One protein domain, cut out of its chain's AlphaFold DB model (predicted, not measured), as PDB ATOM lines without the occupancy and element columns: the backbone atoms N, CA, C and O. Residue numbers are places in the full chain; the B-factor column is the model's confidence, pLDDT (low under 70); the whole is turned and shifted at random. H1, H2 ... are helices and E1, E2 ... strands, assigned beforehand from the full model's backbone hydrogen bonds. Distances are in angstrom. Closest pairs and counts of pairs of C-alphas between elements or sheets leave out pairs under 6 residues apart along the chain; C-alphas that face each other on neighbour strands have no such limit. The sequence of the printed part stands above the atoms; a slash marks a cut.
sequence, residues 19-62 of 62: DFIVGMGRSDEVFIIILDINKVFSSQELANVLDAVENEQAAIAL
ATOM      1  N   ASP A  19       2.593 -26.047 -40.806       84.44
ATOM      2  CA  ASP A  19       1.670 -25.266 -39.995       84.44
ATOM      3  C   ASP A  19       1.876 -23.748 -40.110       84.44
ATOM      4  O   ASP A  19       0.929 -22.992 -39.882       84.44
ATOM      5  N   PHE A  20       3.062 -23.308 -40.537       87.62
ATOM      6  CA  PHE A  20       3.362 -21.908 -40.844       87.62
ATOM      7  C   PHE A  20       3.415 -21.594 -42.346       87.62
ATOM      8  O   PHE A  20       3.710 -20.461 -42.709       87.62
ATOM      9  N   ILE A  21       3.154 -22.556 -43.236       90.06
ATOM     10  CA  ILE A  21       3.125 -22.307 -44.682       90.06
ATOM     11  C   ILE A  21       1.682 -22.033 -45.097       90.06
ATOM     12  O   ILE A  21       0.816 -22.896 -44.987       90.06
ATOM     13  N   VAL A  22       1.432 -20.831 -45.609       88.81
ATOM     14  CA  VAL A  22       0.106 -20.412 -46.090       88.81
ATOM     15  C   VAL A  22      -0.171 -20.988 -47.477       88.81
ATOM     16  O   VAL A  22      -1.286 -21.411 -47.766       88.81
ATOM     17  N   GLY A  23       0.848 -21.027 -48.338       89.75
ATOM     18  CA  GLY A  23       0.728 -21.517 -49.708       89.75
ATOM     19  C   GLY A  23       1.956 -21.206 -50.553       89.75
ATOM     20  O   GLY A  23       2.974 -20.728 -50.051       89.75
ATOM     21  N   MET A  24       1.851 -21.484 -51.847       89.81
ATOM     22  CA  MET A  24       2.863 -21.175 -52.849       89.81
ATOM     23  C   MET A  24       2.322 -20.157 -53.842       89.81
ATOM     24  O   MET A  24       1.306 -20.400 -54.471       89.81
ATOM     25  N   GLY A  25       3.013 -19.040 -54.025       88.62
ATOM     26  CA  GLY A  25       2.804 -18.167 -55.173       88.62
ATOM     27  C   GLY A  25       3.671 -18.600 -56.353       88.62
ATOM     28  O   GLY A  25       4.777 -19.115 -56.171       88.62
ATOM     29  N   ARG A  26       3.195 -18.330 -57.567       83.94
ATOM     30  CA  ARG A  26       3.993 -18.430 -58.791       83.94
ATOM     31  C   ARG A  26       4.066 -17.067 -59.469       83.94
ATOM     32  O   ARG A  26       3.041 -16.416 -59.655       83.94
ATOM     33  N   SER A  27       5.271 -16.639 -59.824       83.44
ATOM     34  CA  SER A  27       5.497 -15.460 -60.663       83.44
ATOM     35  C   SER A  27       6.525 -15.824 -61.716       83.44
ATOM     36  O   SER A  27       7.651 -16.172 -61.368       83.44
ATOM     37  N   ASP A  28       6.134 -15.764 -62.987       83.31
ATOM     38  CA  ASP A  28       6.951 -16.223 -64.112       83.31
ATOM     39  C   ASP A  28       7.460 -17.662 -63.875       83.31
ATOM     40  O   ASP A  28       6.655 -18.580 -63.708       83.31
ATOM     41  N   GLU A  29       8.778 -17.866 -63.804       83.62
ATOM     42  CA  GLU A  29       9.402 -19.164 -63.500       83.62
ATOM     43  C   GLU A  29       9.864 -19.302 -62.037       83.62
ATOM     44  O   GLU A  29      10.571 -20.245 -61.680       83.62
ATOM     45  N   VAL A  30       9.469 -18.368 -61.166       85.56
ATOM     46  CA  VAL A  30       9.875 -18.340 -59.757       85.56
ATOM     47  C   VAL A  30       8.758 -18.860 -58.859       85.56
ATOM     48  O   VAL A  30       7.619 -18.382 -58.877       85.56
ATOM     49  N   PHE A  31       9.126 -19.818 -58.010       85.44
ATOM     50  CA  PHE A  31       8.293 -20.301 -56.916       85.44
ATOM     51  C   PHE A  31       8.530 -19.464 -55.664       85.44
ATOM     52  O   PHE A  31       9.668 -19.261 -55.240       85.44
ATOM     53  N   ILE A  32       7.443 -18.999 -55.056       89.50
ATOM     54  CA  ILE A  32       7.468 -18.163 -53.860       89.50
ATOM     55  C   ILE A  32       6.715 -18.904 -52.761       89.50
ATOM     56  O   ILE A  32       5.542 -19.225 -52.923       89.50
ATOM     57  N   ILE A  33       7.363 -19.170 -51.630       89.31
ATOM     58  CA  ILE A  33       6.698 -19.772 -50.468       89.31
ATOM     59  C   ILE A  33       6.159 -18.647 -49.587       89.31
ATOM     60  O   ILE A  33       6.901 -17.747 -49.198       89.31
ATOM     61  N   ILE A  34       4.869 -18.706 -49.264       89.31
ATOM     62  CA  ILE A  34       4.196 -17.728 -48.408       89.31
ATOM     63  C   ILE A  34       4.120 -18.295 -46.993       89.31
ATOM     64  O   ILE A  34       3.591 -19.389 -46.783       89.31
ATOM     65  N   LEU A  35       4.639 -17.542 -46.026       90.31
ATOM     66  CA  LEU A  35       4.744 -17.951 -44.628       90.31
ATOM     67  C   LEU A  35       3.822 -17.106 -43.737       90.31
ATOM     68  O   LEU A  35       3.693 -15.899 -43.934       90.31
ATOM     69  N   ASP A  36       3.217 -17.737 -42.734       90.00
ATOM     70  CA  ASP A  36       2.535 -17.076 -41.623       90.00
ATOM     71  C   ASP A  36       3.568 -16.759 -40.541       90.00
ATOM     72  O   ASP A  36       3.999 -17.632 -39.780       90.00
ATOM     73  N   ILE A  37       3.970 -15.490 -40.472       87.75
ATOM     74  CA  ILE A  37       4.980 -15.024 -39.518       87.75
ATOM     75  C   ILE A  37       4.564 -15.268 -38.061       87.75
ATOM     76  O   ILE A  37       5.420 -15.488 -37.211       87.75
ATOM     77  N   ASN A  38       3.262 -15.315 -37.769       86.12
ATOM     78  CA  ASN A  38       2.768 -15.545 -36.410       86.12
ATOM     79  C   ASN A  38       3.006 -16.986 -35.938       86.12
ATOM     80  O   ASN A  38       2.895 -17.270 -34.749       86.12
ATOM     81  N   LYS A  39       3.313 -17.900 -36.864       85.88
ATOM     82  CA  LYS A  39       3.520 -19.329 -36.598       85.88
ATOM     83  C   LYS A  39       4.937 -19.802 -36.909       85.88
ATOM     84  O   LYS A  39       5.226 -20.988 -36.761       85.88
ATOM     85  N   VAL A  40       5.815 -18.900 -37.355       85.38
ATOM     86  CA  VAL A  40       7.185 -19.263 -37.742       85.38
ATOM     87  C   VAL A  40       7.982 -19.773 -36.540       85.38
ATOM     88  O   VAL A  40       8.703 -20.764 -36.655       85.38
ATOM     89  N   PHE A  41       7.777 -19.159 -35.373       86.12
ATOM     90  CA  PHE A  41       8.420 -19.559 -34.131       86.12
ATOM     91  C   PHE A  41       7.774 -20.823 -33.566       86.12
ATOM     92  O   PHE A  41       6.554 -20.971 -33.494       86.12
ATOM     93  N   SER A  42       8.605 -21.772 -33.163       82.56
ATOM     94  CA  SER A  42       8.203 -22.876 -32.304       82.56
ATOM     95  C   SER A  42       7.918 -22.387 -30.884       82.56
ATOM     96  O   SER A  42       8.426 -21.355 -30.445       82.56
ATOM     97  N   SER A  43       7.144 -23.168 -30.129       82.38
ATOM     98  CA  SER A  43       6.885 -22.884 -28.715       82.38
ATOM     99  C   SER A  43       8.175 -22.772 -27.899       82.38
ATOM    100  O   SER A  43       8.234 -21.986 -26.963       82.38
ATOM    101  N   GLN A  44       9.217 -23.523 -28.274       83.44
ATOM    102  CA  GLN A  44      10.517 -23.468 -27.608       83.44
ATOM    103  C   GLN A  44      11.267 -22.167 -27.912       83.44
ATOM    104  O   GLN A  44      11.860 -21.583 -27.015       83.44
ATOM    105  N   GLU A  45      11.234 -21.691 -29.158       85.75
ATOM    106  CA  GLU A  45      11.842 -20.402 -29.515       85.75
ATOM    107  C   GLU A  45      11.122 -19.242 -28.825       85.75
ATOM    108  O   GLU A  45      11.777 -18.345 -28.307       85.75
ATOM    109  N   LEU A  46       9.788 -19.292 -28.747       87.31
ATOM    110  CA  LEU A  46       8.995 -18.333 -27.976       87.31
ATOM    111  C   LEU A  46       9.343 -18.362 -26.485       87.31
ATOM    112  O   LEU A  46       9.491 -17.297 -25.895       87.31
ATOM    113  N   ALA A  47       9.519 -19.545 -25.889       87.38
ATOM    114  CA  ALA A  47       9.965 -19.672 -24.502       87.38
ATOM    115  C   ALA A  47      11.340 -19.019 -24.291       87.38
ATOM    116  O   ALA A  47      11.488 -18.199 -23.397       87.38
ATOM    117  N   ASN A  48      12.304 -19.277 -25.181       87.25
ATOM    118  CA  ASN A  48      13.632 -18.662 -25.097       87.25
ATOM    119  C   ASN A  48      13.579 -17.129 -25.227       87.25
ATOM    120  O   ASN A  48      14.358 -16.425 -24.589       87.25
ATOM    121  N   VAL A  49      12.682 -16.602 -26.071       86.81
ATOM    122  CA  VAL A  49      12.466 -15.154 -26.195       86.81
ATOM    123  C   VAL A  49      11.878 -14.598 -24.903       86.81
ATOM    124  O   VAL A  49      12.400 -13.611 -24.400       86.81
ATOM    125  N   LEU A  50      10.837 -15.230 -24.353       87.69
ATOM    126  CA  LEU A  50      10.218 -14.822 -23.089       87.69
ATOM    127  C   LEU A  50      11.236 -14.825 -21.939       87.69
ATOM    128  O   LEU A  50      11.350 -13.818 -21.245       87.69
ATOM    129  N   ASP A  51      12.045 -15.880 -21.827       89.00
ATOM    130  CA  ASP A  51      13.130 -15.978 -20.844       89.00
ATOM    131  C   ASP A  51      14.146 -14.834 -21.005       89.00
ATOM    132  O   ASP A  51      14.631 -14.269 -20.021       89.00
ATOM    133  N   ALA A  52      14.488 -14.456 -22.242       86.00
ATOM    134  CA  ALA A  52      15.385 -13.330 -22.498       86.00
ATOM    135  C   ALA A  52      14.765 -11.986 -22.071       86.00
ATOM    136  O   ALA A  52      15.461 -11.161 -21.479       86.00
ATOM    137  N   VAL A  53      13.463 -11.778 -22.308       85.75
ATOM    138  CA  VAL A  53      12.759 -10.546 -21.905       85.75
ATOM    139  C   VAL A  53      12.658 -10.430 -20.377       85.75
ATOM    140  O   VAL A  53      12.831  -9.343 -19.824       85.75
ATOM    141  N   GLU A  54      12.410 -11.540 -19.679       80.25
ATOM    142  CA  GLU A  54      12.333 -11.569 -18.211       80.25
ATOM    143  C   GLU A  54      13.688 -11.268 -17.553       80.25
ATOM    144  O   GLU A  54      13.755 -10.529 -16.566       80.25
ATOM    145  N   ASN A  55      14.784 -11.767 -18.131       72.69
ATOM    146  CA  ASN A  55      16.131 -11.512 -17.618       72.69
ATOM    147  C   ASN A  55      16.600 -10.057 -17.826       72.69
ATOM    148  O   ASN A  55      17.368  -9.547 -17.009       72.69
ATOM    149  N   GLU A  56      16.120  -9.350 -18.856       60.97
ATOM    150  CA  GLU A  56      16.437  -7.925 -19.053       60.97
ATOM    151  C   GLU A  56      15.702  -7.000 -18.065       60.97
ATOM    152  O   GLU A  56      16.278  -6.009 -17.609       60.97
ATOM    153  N   GLN A  57      14.468  -7.328 -17.656       56.41
ATOM    154  CA  GLN A  57      13.748  -6.530 -16.649       56.41
ATOM    155  C   GLN A  57      14.405  -6.584 -15.262       56.41
ATOM    156  O   GLN A  57      14.381  -5.590 -14.536       56.41
ATOM    157  N   ALA A  58      15.048  -7.699 -14.906       57.00
ATOM    158  CA  ALA A  58      15.790  -7.814 -13.652       57.00
ATOM    159  C   ALA A  58      17.060  -6.939 -13.621       57.00
ATOM    160  O   ALA A  58      17.464  -6.489 -12.551       57.00
ATOM    161  N   ALA A  59      17.671  -6.662 -14.779       56.44
ATOM    162  CA  ALA A  59      18.898  -5.868 -14.882       56.44
ATOM    163  C   ALA A  59      18.664  -4.345 -14.838       56.44
ATOM    164  O   ALA A  59      19.575  -3.608 -14.479       56.44
ATOM    165  N   ILE A  60      17.462  -3.867 -15.186       56.66
ATOM    166  CA  ILE A  60      17.091  -2.436 -15.133       56.66
ATOM    167  C   ILE A  60      16.533  -2.047 -13.747       56.66
ATOM    168  O   ILE A  60      16.503  -0.871 -13.393       56.66
ATOM    169  N   ALA A  61      16.097  -3.027 -12.951       55.78
ATOM    170  CA  ALA A  61      15.561  -2.819 -11.604       55.78
ATOM    171  C   ALA A  61      16.631  -2.760 -10.487       55.78
ATOM    172  O   ALA A  61      16.257  -2.653  -9.315       55.78
ATOM    173  N   LEU A  62      17.926  -2.831 -10.829       52.62
ATOM    174  CA  LEU A  62      19.070  -2.704  -9.911       52.62
ATOM    175  C   LEU A  62      19.833  -1.392 -10.155       52.62
ATOM    176  O   LEU A  62      20.323  -0.816  -9.158       52.62
TER     177      LEU A  62
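Overview. This is residues 19 to 62 of the 62 residues of the protein "Positive regulator of CheA protein activity (CheW)" of Desulfovibrio sp. TomC (UniProt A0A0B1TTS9). A two-stranded hairpin, E1 and E2, makes one end of a long, thin shape, and a single helix, H1, sticks out at the other with residues 43 to 48 and 50 to 60. The 44 printed residues hold E1, E2 and H1 in that order, a mixed class with an antiparallel sheet. The whole is extended, with a radius of gyration of the C-alphas of 17.5 A and spans of 57 by 18 by 10 A.

Along the chain. Find C-alpha 21 at (3.125, -22.307, -44.682); from there E1 runs 17.5 A to residue 27. E2, residues 30 to 35, covers 16.0 A. H1, residues 43 to 60, runs 26.6 A to C-alpha 60 at (17.091, -2.436, -15.133).

Arrangement. Look across the hairpin E1 and E2, antiparallel at 156 degrees: N 22 and O 34 are 2.8 A apart, within hydrogen-bond range. E1 and H1 are apart. In H1, 12 of 14 O i to N i+4 pairs are within range.

Size, cuts and confidence. The C-alphas farthest apart, of Asp 28 and Leu 62, are 57.2 A apart. The printed part has no cut; the link E1 to E2 is tight, E2 to H1 short. Residues 56 to 62 have pLDDT under 70.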